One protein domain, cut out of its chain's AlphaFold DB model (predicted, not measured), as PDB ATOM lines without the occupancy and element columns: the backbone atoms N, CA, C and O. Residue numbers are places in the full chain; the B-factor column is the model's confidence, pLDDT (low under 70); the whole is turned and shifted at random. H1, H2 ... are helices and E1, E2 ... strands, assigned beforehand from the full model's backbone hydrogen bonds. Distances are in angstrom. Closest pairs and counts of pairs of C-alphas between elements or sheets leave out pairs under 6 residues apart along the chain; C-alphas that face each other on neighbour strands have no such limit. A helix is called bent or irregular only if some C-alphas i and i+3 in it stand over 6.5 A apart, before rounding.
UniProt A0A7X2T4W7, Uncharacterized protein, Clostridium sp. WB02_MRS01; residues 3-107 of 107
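AT A GLANCE: This is residues 3 to 107 of the 107 residues of an uncharacterized protein of Clostridium sp. WB02_MRS01 (UniProt A0A7X2T4W7). A twisted sheet of four strands has one helix, H3, packed over one face, and two short helices, H1 and H2, continue past one end of the strands, with H2 farthest out. This makes two layers, a helix on one face of a sheet, with H1 and H2 adding to the length. The printed part has 105 residues, and its three named helices and four named strands run E1 H1 H2 E2 E3 H3 E4; the sheet's order is E3 E2 E1 E4, all antiparallel. The class is mixed, helices and strands. The whole is compact, with a radius of gyration of the C-alphas of 14.0 A, and spans 42 by 28 by 22 A, only just elongated.

IN THESE COORDINATES: E1, residues 3 to 9, begins at C-alpha 3 (42.162, 43.977, 317.317) and is 19.6 A long. H1 is residues 10 to 17, 10.4 A, and H2 is residues 24 to 31, 10.6 A, with C-alpha 24 at (49.114, 77.086, 319.381). E2, residues 38 to 45, measures 23.0 A, and E3, residues 49 to 55, 16.6 A. H3, residues 69 to 84, is 20.7 A long; it is neither bent nor irregular, but only just: C-alphas 73 and 76 are 6.3 A apart. E4, residues 99 to 106, is 20.2 A long and ends at C-alpha 106 (43.444, 40.222, 322.238).

HOW THE PARTS SIT: E1 is an inner strand, antiparallel to E4 at 171 degrees, with N 5 and O 103 within hydrogen-bond range at 2.8 A. On its other side E2 is antiparallel to it at 165 degrees, with N 6 and O 41 at 2.7 A. E2 and E3 form a hairpin, at 161 degrees, with N 42 and O 53 at 2.8 A. E3 and E4 are the edge strands. H3 is on the sheet at a height of 9.3 A, over E1 and, only just, over E2, on which 3 of its C-alphas fall. Its line and that of E1 stand at 32 degrees on the local plane, only just slantwise to the strands. The closest C-alphas of H3 and E1 are those of Phe 6 and Cys 79, 7.2 A. H1 is on the sheet but only grazes it, with residues 10 to 16; its closest C-alphas to E4 are those of Ser 13 and Ile 100, 6.0 A. H1 and H2 are close but not clearly touching, with the C-alphas of Lys 15 and Phe 27 at 6.7 A, at a steep tilt of 48 degrees, opposite ways. H2 is not on the sheet, and H2 and H3 are apart. Every O i to N i+4 pair is within hydrogen-bond range in H1 and H2; in H3, 10 of 12 are.

THE WHOLE: The two C-alphas farthest apart, those of Asp 29 and Ile 107, are 43.1 A apart. The printed part has no cut. The links E3 to H3, 13 residues, and H3 to E4, 14 residues, are long. Mean pLDDT of the printed part is 94.9, and no printed residue is under 70.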
ATOM      1  N   LYS A   3      42.858  42.806 317.864       95.12
ATOM      2  CA  LYS A   3      42.162  43.977 317.317       95.12
ATOM      3  C   LYS A   3      42.858  45.230 317.825       95.12
ATOM      4  O   LYS A   3      42.967  45.441 319.030       95.12
ATOM      5  N   VAL A   4      43.312  46.059 316.891       96.81
ATOM      6  CA  VAL A   4      43.898  47.366 317.192       96.81
ATOM      7  C   VAL A   4      43.015  48.440 316.590       96.81
ATOM      8  O   VAL A   4      42.785  48.436 315.385       96.81
ATOM      9  N   THR A   5      42.536  49.356 317.420       97.69
ATOM     10  CA  THR A   5      41.723  50.503 317.017       97.69
ATOM     11  C   THR A   5      42.519  51.787 317.217       97.69
ATOM     12  O   THR A   5      43.023  52.054 318.305       97.69
ATOM     13  N   PHE A   6      42.607  52.586 316.162       98.31
ATOM     14  CA  PHE A   6      43.292  53.866 316.092       98.31
ATOM     15  C   PHE A   6      42.250  54.981 315.990       98.31
ATOM     16  O   PHE A   6      41.389  54.955 315.108       98.31
ATOM     17  N   ILE A   7      42.346  55.969 316.878       98.50
ATOM     18  CA  ILE A   7      41.599  57.223 316.773       98.50
ATOM     19  C   ILE A   7      42.506  58.233 316.081       98.50
ATOM     20  O   ILE A   7      43.547  58.617 316.626       98.50
ATOM     21  N   ILE A   8      42.120  58.627 314.873       98.69
ATOM     22  CA  ILE A   8      42.876  59.514 313.997       98.69
ATOM     23  C   ILE A   8      42.320  60.931 314.136       98.69
ATOM     24  O   ILE A   8      41.124  61.159 313.952       98.69
ATOM     25  N   ASP A   9      43.213  61.868 314.430       98.25
ATOM     26  CA  ASP A   9      43.011  63.310 314.293       98.25
ATOM     27  C   ASP A   9      44.365  63.881 313.872       98.25
ATOM     28  O   ASP A   9      45.270  64.082 314.691       98.25
ATOM     29  N   ASP A  10      44.541  64.022 312.561       96.94
ATOM     30  CA  ASP A  10      45.844  64.321 311.981       96.94
ATOM     31  C   ASP A  10      46.364  65.703 312.380       96.94
ATOM     32  O   ASP A  10      47.544  65.841 312.698       96.94
ATOM     33  N   MET A  11      45.482  66.696 312.460       97.06
ATOM     34  CA  MET A  11      45.828  68.044 312.898       97.06
ATOM     35  C   MET A  11      46.212  68.070 314.373       97.06
ATOM     36  O   MET A  11      47.206  68.702 314.721       97.06
ATOM     37  N   ALA A  12      45.499  67.346 315.241       96.69
ATOM     38  CA  ALA A  12      45.898  67.231 316.644       96.69
ATOM     39  C   ALA A  12      47.254  66.517 316.797       96.69
ATOM     40  O   ALA A  12      48.106  66.964 317.566       96.69
ATOM     41  N   SER A  13      47.491  65.450 316.028       96.69
ATOM     42  CA  SER A  13      48.788  64.763 315.998       96.69
ATOM     43  C   SER A  13      49.916  65.669 315.496       96.69
ATOM     44  O   SER A  13      51.026  65.608 316.020       96.69
ATOM     45  N   LEU A  14      49.656  66.484 314.475       95.69
ATOM     46  CA  LEU A  14      50.631  67.403 313.899       95.69
ATOM     47  C   LEU A  14      50.927  68.569 314.852       95.69
ATOM     48  O   LEU A  14      52.079  68.968 314.997       95.69
ATOM     49  N   LYS A  15      49.908  69.067 315.560       95.88
ATOM     50  CA  LYS A  15      50.056  70.102 316.588       95.88
ATOM     51  C   LYS A  15      50.950  69.634 317.730       95.88
ATOM     52  O   LYS A  15      51.843  70.365 318.142       95.88
ATOM     53  N   GLU A  16      50.764  68.395 318.183       94.94
ATOM     54  CA  GLU A  16      51.630  67.772 319.188       94.94
ATOM     55  C   GLU A  16      53.077  67.629 318.692       94.94
ATOM     56  O   GLU A  16      54.009  67.913 319.439       94.94
ATOM     57  N   LEU A  17      53.274  67.250 317.421       94.69
ATOM     58  CA  LEU A  17      54.607  67.114 316.819       94.69
ATOM     59  C   LEU A  17      55.393  68.435 316.811       94.69
ATOM     60  O   LEU A  17      56.609  68.421 316.974       94.69
ATOM     61  N   TYR A  18      54.710  69.566 316.625       95.75
ATOM     62  CA  TYR A  18      55.336  70.889 316.529       95.75
ATOM     63  C   TYR A  18      55.244  71.731 317.807       95.75
ATOM     64  O   TYR A  18      55.662  72.890 317.790       95.75
ATOM     65  N   LYS A  19      54.742  71.183 318.920       95.25
ATOM     66  CA  LYS A  19      54.474  71.944 320.156       95.25
ATOM     67  C   LYS A  19      55.698  72.661 320.743       95.25
ATOM     68  O   LYS A  19      55.549  73.694 321.384       95.25
ATOM     69  N   ASP A  20      56.898  72.124 320.511       96.19
ATOM     70  CA  ASP A  20      58.157  72.694 321.011       96.19
ATOM     71  C   ASP A  20      58.750  73.741 320.047       96.19
ATOM     72  O   ASP A  20      59.721  74.423 320.373       96.19
ATOM     73  N   ASN A  21      58.182  73.873 318.844       96.75
ATOM     74  CA  ASN A  21      58.652  74.781 317.798       96.75
ATOM     75  C   ASN A  21      57.663  75.907 317.479       96.75
ATOM     76  O   ASN A  21      58.091  76.953 316.995       96.75
ATOM     77  N   LEU A  22      56.368  75.694 317.720       97.19
ATOM     78  CA  LEU A  22      55.290  76.622 317.395       97.19
ATOM     79  C   LEU A  22      54.369  76.811 318.597       97.19
ATOM     80  O   LEU A  22      54.031  75.857 319.297       97.19
ATOM     81  N   THR A  23      53.895  78.040 318.798       97.06
ATOM     82  CA  THR A  23      52.749  78.267 319.685       97.06
ATOM     83  C   THR A  23      51.470  77.715 319.053       97.06
ATOM     84  O   THR A  23      51.392  77.523 317.837       97.06
ATOM     85  N   SER A  24      50.434  77.504 319.874       94.50
ATOM     86  CA  SER A  24      49.114  77.086 319.381       94.50
ATOM     87  C   SER A  24      48.602  78.013 318.276       94.50
ATOM     88  O   SER A  24      48.209  77.530 317.221       94.50
ATOM     89  N   ASP A  25      48.675  79.328 318.489       97.44
ATOM     90  CA  ASP A  25      48.151  80.319 317.544       97.44
ATOM     91  C   ASP A  25      48.922  80.324 316.219       97.44
ATOM     92  O   ASP A  25      48.324  80.460 315.155       97.44
ATOM     93  N   GLN A  26      50.248  80.138 316.263       98.00
ATOM     94  CA  GLN A  26      51.065  80.034 315.051       98.00
ATOM     95  C   GLN A  26      50.708  78.788 314.246       98.00
ATOM     96  O   GLN A  26      50.581  78.857 313.025       98.00
ATOM     97  N   PHE A  27      50.548  77.651 314.924       97.62
ATOM     98  CA  PHE A  27      50.129  76.418 314.274       97.62
ATOM     99  C   PHE A  27      48.749  76.579 313.625       97.62
ATOM    100  O   PHE A  27      48.574  76.235 312.457       97.62
ATOM    101  N   ASP A  28      47.793  77.138 314.369       96.12
ATOM    102  CA  ASP A  28      46.417  77.309 313.910       96.12
ATOM    103  C   ASP A  28      46.344  78.277 312.711       96.12
ATOM    104  O   ASP A  28      45.624  77.995 311.755       96.12
ATOM    105  N   ASP A  29      47.138  79.357 312.684       97.38
ATOM    106  CA  ASP A  29      47.208  80.265 311.526       97.38
ATOM    107  C   ASP A  29      47.842  79.611 310.284       97.38
ATOM    108  O   ASP A  29      47.344  79.802 309.173       97.38
ATOM    109  N   ILE A  30      48.893  78.797 310.455       96.75
ATOM    110  CA  ILE A  30      49.533  78.057 309.350       96.75
ATOM    111  C   ILE A  30      48.572  77.014 308.759       96.75
ATOM    112  O   ILE A  30      48.549  76.806 307.545       96.75
ATOM    113  N   MET A  31      47.779  76.354 309.609       95.88
ATOM    114  CA  MET A  31      46.923  75.227 309.222       95.88
ATOM    115  C   MET A  31      45.467  75.612 308.932       95.88
ATOM    116  O   MET A  31      44.681  74.737 308.577       95.88
ATOM    117  N   LYS A  32      45.087  76.893 309.033       94.25
ATOM    118  CA  LYS A  32      43.684  77.358 308.971       94.25
ATOM    119  C   LYS A  32      42.887  76.918 307.738       94.25
ATOM    120  O   LYS A  32      41.683  76.704 307.840       94.25
ATOM    121  N   ASP A  33      43.550  76.767 306.594       95.56
ATOM    122  CA  ASP A  33      42.916  76.380 305.326       95.56
ATOM    123  C   ASP A  33      43.005  74.867 305.053       95.56
ATOM    124  O   ASP A  33      42.519  74.376 304.030       95.56
ATOM    125  N   GLN A  34      43.638  74.106 305.950       94.50
ATOM    126  CA  GLN A  34      43.796  72.665 305.816       94.50
ATOM    127  C   GLN A  34      42.612  71.934 306.442       94.50
ATOM    128  O   GLN A  34      42.243  72.138 307.598       94.50
ATOM    129  N   LYS A  35      42.021  71.014 305.678       93.69
ATOM    130  CA  LYS A  35      40.969  70.140 306.193       93.69
ATOM    131  C   LYS A  35      41.594  69.001 306.994       93.69
ATOM    132  O   LYS A  35      42.323  68.189 306.430       93.69
ATOM    133  N   SER A  36      41.235  68.899 308.273       95.69
ATOM    134  CA  SER A  36      41.624  67.767 309.117       95.69
ATOM    135  C   SER A  36      41.057  66.447 308.595       95.69
ATOM    136  O   SER A  36      39.875  66.370 308.236       95.69
ATOM    137  N   PHE A  37      41.857  65.392 308.654       97.56
ATOM    138  CA  PHE A  37      41.403  64.019 308.525       97.56
ATOM    139  C   PHE A  37      41.162  63.416 309.912       97.56
ATOM    140  O   PHE A  37      42.089  63.228 310.699       97.56
ATOM    141  N   LYS A  38      39.894  63.103 310.194       98.31
ATOM    142  CA  LYS A  38      39.462  62.457 311.435       98.31
ATOM    143  C   LYS A  38      38.746  61.161 311.111       98.31
ATOM    144  O   LYS A  38      37.826  61.160 310.293       98.31
ATOM    145  N   ALA A  39      39.175  60.072 311.733       98.50
ATOM    146  CA  ALA A  39      38.653  58.744 311.449       98.50
ATOM    147  C   ALA A  39      38.865  57.791 312.627       98.50
ATOM    148  O   ALA A  39      39.727  57.998 313.482       98.50
ATOM    149  N   ILE A  40      38.102  56.706 312.629       98.69
ATOM    150  CA  ILE A  40      38.343  55.540 313.469       98.69
ATOM    151  C   ILE A  40      38.759  54.414 312.535       98.69
ATOM    152  O   ILE A  40      38.014  54.026 311.633       98.69
ATOM    153  N   PHE A  41      39.963  53.892 312.742       98.50
ATOM    154  CA  PHE A  41      40.500  52.807 311.935       98.50
ATOM    155  C   PHE A  41      40.788  51.604 312.818       98.50
ATOM    156  O   PHE A  41      41.509  51.724 313.798       98.50
ATOM    157  N   SER A  42      40.229  50.442 312.498       97.69
ATOM    158  CA  SER A  42      40.524  49.201 313.210       97.69
ATOM    159  C   SER A  42      41.155  48.179 312.284       97.69
ATOM    160  O   SER A  42      40.623  47.897 311.215       97.69
ATOM    161  N   LEU A  43      42.255  47.583 312.730       96.94
ATOM    162  CA  LEU A  43      42.904  46.443 312.097       96.94
ATOM    163  C   LEU A  43      42.640  45.194 312.935       96.94
ATOM    164  O   LEU A  43      42.838  45.205 314.151       96.94
ATOM    165  N   ILE A  44      42.182  44.123 312.289       95.38
ATOM    166  CA  ILE A  44      41.852  42.857 312.946       95.38
ATOM    167  C   ILE A  44      42.665  41.753 312.280       95.38
ATOM    168  O   ILE A  44      42.530  41.533 311.077       95.38
ATOM    169  N   GLY A  45      43.507  41.076 313.053       91.25
ATOM    170  CA  GLY A  45      44.394  40.010 312.588       91.25
ATOM    171  C   GLY A  45      45.533  39.793 313.576       91.25
ATOM    172  O   GLY A  45      45.420  40.174 314.732       91.25
ATOM    173  N   ASN A  46      46.637  39.183 313.151       84.38
ATOM    174  CA  ASN A  46      47.810  38.993 314.014       84.38
ATOM    175  C   ASN A  46      48.961  39.884 313.535       84.38
ATOM    176  O   ASN A  46      48.969  41.081 313.800       84.38
ATOM    177  N   LYS A  47      49.918  39.307 312.799       79.38
ATOM    178  CA  LYS A  47      51.026  40.047 312.178       79.38
ATOM    179  C   LYS A  47      50.569  40.867 310.966       79.38
ATOM    180  O   LYS A  47      51.055  41.965 310.734       79.38
ATOM    181  N   TYR A  48      49.606  40.328 310.226       82.50
ATOM    182  CA  TYR A  48      48.928  40.994 309.122       82.50
ATOM    183  C   TYR A  48      47.431  41.045 309.433       82.50
ATOM    184  O   TYR A  48      46.925  40.115 310.072       82.50
ATOM    185  N   PRO A  49      46.725  42.113 309.033       88.00
ATOM    186  CA  PRO A  49      45.294  42.193 309.259       88.00
ATOM    187  C   PRO A  49      44.556  41.337 308.231       88.00
ATOM    188  O   PRO A  49      44.763  41.480 307.027       88.00
ATOM    189  N   ASP A  50      43.652  40.493 308.716       91.50
ATOM    190  CA  ASP A  50      42.718  39.729 307.887       91.50
ATOM    191  C   ASP A  50      41.610  40.640 307.340       91.50
ATOM    192  O   ASP A  50      41.061  40.418 306.260       91.50
ATOM    193  N   ARG A  51      41.265  41.683 308.105       94.31
ATOM    194  CA  ARG A  51      40.250  42.681 307.754       94.31
ATOM    195  C   ARG A  51      40.520  44.017 308.439       94.31
ATOM    196  O   ARG A  51      41.230  44.086 309.445       94.31
ATOM    197  N   TYR A  52      39.888  45.064 307.919       96.50
ATOM    198  CA  TYR A  52      39.883  46.387 308.528       96.50
ATOM    199  C   TYR A  52      38.469  46.973 308.603       96.50
ATOM    200  O   TYR A  52      37.583  46.611 307.826       96.50
ATOM    201  N   GLU A  53      38.289  47.917 309.518       97.62
ATOM    202  CA  GLU A  53      37.113  48.778 309.633       97.62
ATOM    203  C   GLU A  53      37.602  50.229 309.568       97.62
ATOM    204  O   GLU A  53      38.527  50.587 310.290       97.62
ATOM    205  N   LEU A  54      37.019  51.053 308.697       98.38
ATOM    206  CA  LEU A  54      37.347  52.474 308.585       98.38
ATOM    207  C   LEU A  54      36.053  53.284 308.582       98.38
ATOM    208  O   LEU A  54      35.218  53.120 307.686       98.38
ATOM    209  N   THR A  55      35.902  54.159 309.569       98.62
ATOM    210  CA  THR A  55      34.751  55.057 309.688       98.62
ATOM    211  C   THR A  55      35.197  56.483 309.965       98.62
ATOM    212  O   THR A  55      36.322  56.719 310.410       98.62
ATOM    213  N   ASP A  56      34.312  57.442 309.727       97.56
ATOM    214  CA  ASP A  56      34.435  58.760 310.340       97.56
ATOM    215  C   ASP A  56      34.129  58.689 311.850       97.56
ATOM    216  O   ASP A  56      33.916  57.612 312.423       97.56
ATOM    217  N   ILE A  57      34.146  59.851 312.502       95.81
ATOM    218  CA  ILE A  57      33.869  59.989 313.938       95.81
ATOM    219  C   ILE A  57      32.407  59.702 314.310       95.81
ATOM    220  O   ILE A  57      32.139  59.366 315.460       95.81
ATOM    221  N   ASP A  58      31.488  59.795 313.346       96.25
ATOM    222  CA  ASP A  58      30.057  59.534 313.522       96.25
ATOM    223  C   ASP A  58      29.708  58.057 313.242       96.25
ATOM    224  O   ASP A  58      28.568  57.629 313.422       96.25
ATOM    225  N   GLY A  59      30.693  57.254 312.821       95.81
ATOM    226  CA  GLY A  59      30.542  55.833 312.517       95.81
ATOM    227  C   GLY A  59      30.146  55.535 311.069       95.81
ATOM    228  O   GLY A  59      29.922  54.369 310.731       95.81
ATOM    229  N   ASN A  60      30.092  56.536 310.185       98.00
ATOM    230  CA  ASN A  60      29.835  56.295 308.769       98.00
ATOM    231  C   ASN A  60      31.065  55.670 308.122       98.00
ATOM    232  O   ASN A  60      32.193  56.138 308.290       98.00
ATOM    233  N   LYS A  61      30.850  54.612 307.342       98.06
ATOM    234  CA  LYS A  61      31.936  53.920 306.649       98.06
ATOM    235  C   LYS A  61      32.610  54.850 305.640       98.06
ATOM    236  O   LYS A  61      31.947  55.395 304.761       98.06
ATOM    237  N   LEU A  62      33.934  54.937 305.717       97.62
ATOM    238  CA  LEU A  62      34.753  55.584 304.699       97.62
ATOM    239  C   LEU A  62      35.326  54.528 303.754       97.62
ATOM    240  O   LEU A  62      35.614  53.392 304.143       97.62
ATOM    241  N   ASN A  63      35.509  54.907 302.496       96.00
ATOM    242  CA  ASN A  63      36.166  54.070 301.507       96.00
ATOM    243  C   ASN A  63      37.664  54.394 301.483       96.00
ATOM    244  O   ASN A  63      38.057  55.522 301.197       96.00
ATOM    245  N   ILE A  64      38.503  53.395 301.753       95.38
ATOM    246  CA  ILE A  64      39.964  53.556 301.793       95.38
ATOM    247  C   ILE A  64      40.547  54.029 300.448       95.38
ATOM    248  O   ILE A  64      41.580  54.693 300.410       95.38
ATOM    249  N   ASN A  65      39.865  53.723 299.339       96.00
ATOM    250  CA  ASN A  65      40.290  54.120 297.995       96.00
ATOM    251  C   ASN A  65      40.032  55.604 297.699       96.00
ATOM    252  O   ASN A  65      40.622  56.137 296.765       96.00
ATOM    253  N   ASP A  66      39.186  56.264 298.494       97.00
ATOM    254  CA  ASP A  66      38.900  57.695 298.354       97.00
ATOM    255  C   ASP A  66      39.900  58.551 299.156       97.00
ATOM    256  O   ASP A  66      39.898  59.780 299.058       97.00
ATOM    257  N   LEU A  67      40.767  57.913 299.952       97.00
ATOM    258  CA  LEU A  67      41.812  58.593 300.706       97.00
ATOM    259  C   LEU A  67      42.943  59.061 299.785       97.00
ATOM    260  O   LEU A  67      43.386  58.358 298.874       97.00
ATOM    261  N   ASN A  68      43.467  60.251 300.068       96.75
ATOM    262  CA  ASN A  68      44.595  60.802 299.324       96.75
ATOM    263  C   ASN A  68      45.931  60.132 299.712       96.75
ATOM    264  O   ASN A  68      46.019  59.364 300.672       96.75
ATOM    265  N   GLY A  69      47.000  60.438 298.970       96.25
ATOM    266  CA  GLY A  69      48.317  59.823 299.182       96.25
ATOM    267  C   GLY A  69      48.918  60.064 300.572       96.25
ATOM    268  O   GLY A  69      49.585  59.180 301.100       96.25
ATOM    269  N   TYR A  70      48.647  61.212 301.194       96.06
ATOM    270  CA  TYR A  70      49.087  61.513 302.559       96.06
ATOM    271  C   TYR A  70      48.334  60.659 303.590       96.06
ATOM    272  O   TYR A  70      48.953  60.000 304.424       96.06
ATOM    273  N   GLN A  71      47.007  60.590 303.478       97.75
ATOM    274  CA  GLN A  71      46.162  59.773 304.350       97.75
ATOM    275  C   GLN A  71      46.526  58.288 304.230       97.75
ATOM    276  O   GLN A  71      46.744  57.624 305.241       97.75
ATOM    277  N   ASN A  72      46.670  57.777 303.005       96.50
ATOM    278  CA  ASN A  72      47.016  56.378 302.765       96.50
ATOM    279  C   ASN A  72      48.469  56.046 303.149       96.50
ATOM    280  O   ASN A  72      48.721  55.060 303.840       96.50
ATOM    281  N   GLY A  73      49.436  56.854 302.715       93.88
ATOM    282  CA  GLY A  73      50.859  56.553 302.876       93.88
ATOM    283  C   GLY A  73      51.398  56.818 304.281       93.88
ATOM    284  O   GLY A  73      52.183  56.014 304.795       93.88
ATOM    285  N   CYS A  74      50.980  57.928 304.894       95.06
ATOM    286  CA  CYS A  74      51.498  58.362 306.189       95.06
ATOM    287  C   CYS A  74      50.641  57.856 307.346       95.06
ATOM    288  O   CYS A  74      51.173  57.258 308.270       95.06
ATOM    289  N   ILE A  75      49.323  58.053 307.287       97.62
ATOM    290  CA  ILE A  75      48.448  57.785 308.437       97.62
ATOM    291  C   ILE A  75      48.033  56.312 308.470       97.62
ATOM    292  O   ILE A  75      48.358  55.579 309.406       97.62
ATOM    293  N   ILE A  76      47.352  55.844 307.420       97.69
ATOM    294  CA  ILE A  76      46.919  54.447 307.322       97.69
ATOM    295  C   ILE A  76      48.136  53.520 307.311       97.69
ATOM    296  O   ILE A  76      48.176  52.555 308.073       97.69
ATOM    297  N   GLY A  77      49.160  53.836 306.512       95.94
ATOM    298  CA  GLY A  77      50.404  53.068 306.461       95.94
ATOM    299  C   GLY A  77      51.055  52.866 307.834       95.94
ATOM    300  O   GLY A  77      51.460  51.750 308.157       95.94
ATOM    301  N   ASP A  78      51.101  53.899 308.680       97.19
ATOM    302  CA  ASP A  78      51.657  53.773 310.030       97.19
ATOM    303  C   ASP A  78      50.797  52.921 310.969       97.19
ATOM    304  O   ASP A  78      51.340  52.208 311.815       97.19
ATOM    305  N   CYS A  79      49.474  52.913 310.793       96.88
ATOM    306  CA  CYS A  79      48.595  51.998 311.524       96.88
ATOM    307  C   CYS A  79      48.921  50.530 311.193       96.88
ATOM    308  O   CYS A  79      48.993  49.688 312.089       96.88
ATOM    309  N   TYR A  80      49.198  50.218 309.921       95.31
ATOM    310  CA  TYR A  80      49.674  48.887 309.521       95.31
ATOM    311  C   TYR A  80      51.058  48.565 310.109       95.31
ATOM    312  O   TYR A  80      51.258  47.456 310.606       95.31
ATOM    313  N   ARG A  81      51.996  49.527 310.125       94.50
ATOM    314  CA  ARG A  81      53.320  49.353 310.762       94.50
ATOM    315  C   ARG A  81      53.198  49.057 312.257       94.50
ATOM    316  O   ARG A  81      53.897  48.186 312.773       94.50
ATOM    317  N   TYR A  82      52.262  49.706 312.952       95.06
ATOM    318  CA  TYR A  82      51.992  49.416 314.363       95.06
ATOM    319  C   TYR A  82      51.576  47.961 314.593       95.06
ATOM    320  O   TYR A  82      51.967  47.348 315.590       95.06
ATOM    321  N   LEU A  83      50.773  47.399 313.686       90.88
ATOM    322  CA  LEU A  83      50.359  46.006 313.784       90.88
ATOM    323  C   LEU A  83      51.541  45.050 313.542       90.88
ATOM    324  O   LEU A  83      51.726  44.136 314.345       90.88
ATOM    325  N   ASP A  84      52.342  45.290 312.498       88.25
ATOM    326  CA  ASP A  84      53.429  44.398 312.060       88.25
ATOM    327  C   ASP A  84      54.665  44.432 312.979       88.25
ATOM    328  O   ASP A  84      55.158  43.384 313.398       88.25
ATOM    329  N   ASN A  85      55.183  45.623 313.303       82.31
ATOM    330  CA  ASN A  85      56.505  45.756 313.934       82.31
ATOM    331  C   ASN A  85      56.621  46.835 315.023       82.31
ATOM    332  O   ASN A  85      57.695  46.977 315.606       82.31
ATOM    333  N   LYS A  86      55.547  47.582 315.312       83.62
ATOM    334  CA  LYS A  86      55.524  48.653 316.323       83.62
ATOM    335  C   LYS A  86      56.661  49.687 316.167       83.62
ATOM    336  O   LYS A  86      57.235  50.118 317.166       83.62
ATOM    337  N   GLY A  87      56.973  50.128 314.945       89.12
ATOM    338  CA  GLY A  87      57.948  51.205 314.741       89.12
ATOM    339  C   GLY A  87      58.079  51.704 313.301       89.12
ATOM    340  O   GLY A  87      57.282  51.368 312.429       89.12
ATOM    341  N   ASN A  88      59.123  52.503 313.050       90.62
ATOM    342  CA  ASN A  88      59.433  53.105 311.741       90.62
ATOM    343  C   ASN A  88      58.285  53.938 311.151       90.62
ATOM    344  O   ASN A  88      58.020  53.890 309.949       90.62
ATOM    345  N   TYR A  89      57.616  54.694 312.017       95.12
ATOM    346  CA  TYR A  89      56.529  55.591 311.650       95.12
ATOM    347  C   TYR A  89      57.035  56.800 310.857       95.12
ATOM    348  O   TYR A  89      58.210  57.192 310.935       95.12
ATOM    349  N   CYS A  90      56.138  57.408 310.088       92.06
ATOM    350  CA  CYS A  90      56.388  58.676 309.425       92.06
ATOM    351  C   CYS A  90      56.850  59.737 310.434       92.06
ATOM    352  O   CYS A  90      56.468  59.737 311.599       92.06
ATOM    353  N   PHE A  91      57.730  60.636 309.988       90.25
ATOM    354  CA  PHE A  91      58.315  61.699 310.820       90.25
ATOM    355  C   PHE A  91      59.083  61.219 312.068       90.25
ATOM    356  O   PHE A  91      59.448  62.042 312.901       90.25
ATOM    357  N   LYS A  92      59.406  59.916 312.165       89.69
ATOM    358  CA  LYS A  92      60.141  59.309 313.292       89.69
ATOM    359  C   LYS A  92      59.463  59.546 314.648       89.69
ATOM    360  O   LYS A  92      60.145  59.698 315.660       89.69
ATOM    361  N   THR A  93      58.136  59.586 314.657       90.94
ATOM    362  CA  THR A  93      57.338  59.669 315.883       90.94
ATOM    363  C   THR A  93      57.450  58.381 316.705       90.94
ATOM    364  O   THR A  93      57.879  57.335 316.216       90.94
ATOM    365  N   ASP A  94      57.070  58.452 317.978       91.12
ATOM    366  CA  ASP A  94      57.026  57.325 318.922       91.12
ATOM    367  C   ASP A  94      55.786  56.427 318.739       91.12
ATOM    368  O   ASP A  94      55.781  55.257 319.125       91.12
ATOM    369  N   LYS A  95      54.746  56.962 318.101       94.06
ATOM    370  CA  LYS A  95      53.496  56.285 317.735       94.06
ATOM    371  C   LYS A  95      53.122  56.573 316.272       94.06
ATOM    372  O   LYS A  95      53.682  57.505 315.695       94.06
ATOM    373  N   PRO A  96      52.179  55.825 315.671       97.12
ATOM    374  CA  PRO A  96      51.689  56.084 314.320       97.12
ATOM    375  C   PRO A  96      51.320  57.545 314.086       97.12
ATOM    376  O   PRO A  96      50.589  58.141 314.883       97.12
ATOM    377  N   PHE A  97      51.814  58.118 312.993       96.81
ATOM    378  CA  PHE A  97      51.525  59.501 312.662       96.81
ATOM    379  C   PHE A  97      50.030  59.704 312.361       96.81
ATOM    380  O   PHE A  97      49.376  58.868 311.737       96.81
ATOM    381  N   GLY A  98      49.475  60.827 312.821       97.31
ATOM    382  CA  GLY A  98      48.056  61.152 312.674       97.31
ATOM    383  C   GLY A  98      47.146  60.519 313.733       97.31
ATOM    384  O   GLY A  98      45.952  60.815 313.764       97.31
ATOM    385  N   VAL A  99      47.681  59.672 314.619       98.06
ATOM    386  CA  VAL A  99      46.905  58.947 315.632       98.06
ATOM    387  C   VAL A  99      47.031  59.598 317.008       98.06
ATOM    388  O   VAL A  99      48.120  59.740 317.573       98.06
ATOM    389  N   ILE A 100      45.891  59.928 317.611       97.62
ATOM    390  CA  ILE A 100      45.831  60.505 318.958       97.62
ATOM    391  C   ILE A 100      45.593  59.459 320.048       97.62
ATOM    392  O   ILE A 100      46.048  59.663 321.170       97.62
ATOM    393  N   ASN A 101      44.961  58.327 319.726       97.88
ATOM    394  CA  ASN A 101      44.722  57.247 320.684       97.88
ATOM    395  C   ASN A 101      44.774  55.863 320.019       97.88
ATOM    396  O   ASN A 101      44.383  55.714 318.861       97.88
ATOM    397  N   ILE A 102      45.235  54.857 320.763       97.38
ATOM    398  CA  ILE A 102      45.345  53.465 320.319       97.38
ATOM    399  C   ILE A 102      44.749  52.568 321.395       97.38
ATOM    400  O   ILE A 102      45.125  52.646 322.561       97.38
ATOM    401  N   THR A 103      43.837  51.691 320.999       96.94
ATOM    402  CA  THR A 103      43.305  50.624 321.849       96.94
ATOM    403  C   THR A 103      43.693  49.286 321.232       96.94
ATOM    404  O   THR A 103      43.340  49.014 320.090       96.94
ATOM    405  N   ASP A 104      44.450  48.477 321.968       94.75
ATOM    406  CA  ASP A 104      45.057  47.228 321.493       94.75
ATOM    407  C   ASP A 104      44.693  46.098 322.462       94.75
ATOM    408  O   ASP A 104      45.049  46.160 323.640       94.75
ATOM    409  N   TYR A 105      43.945  45.103 321.990       90.62
ATOM    410  CA  TYR A 105      43.527  43.965 322.808       90.62
ATOM    411  C   TYR A 105      43.484  42.665 322.008       90.62
ATOM    412  O   TYR A 105      43.235  42.637 320.799       90.62
ATOM    413  N   GLU A 106      43.714  41.569 322.727       87.56
ATOM    414  CA  GLU A 106      43.444  40.222 322.238       87.56
ATOM    415  C   GLU A 106      41.933  39.952 322.285       87.56
ATOM    416  O   GLU A 106      41.261  40.246 323.277       87.56
ATOM    417  N   ILE A 107      41.424  39.392 321.192       79.81
ATOM    418  CA  ILE A 107      40.074  38.870 320.973       79.81
ATOM    419  C   ILE A 107      40.101  37.364 320.722       79.81
ATOM    420  O   ILE A 107      41.103  36.848 320.153       79.81
TER     421      ILE A 107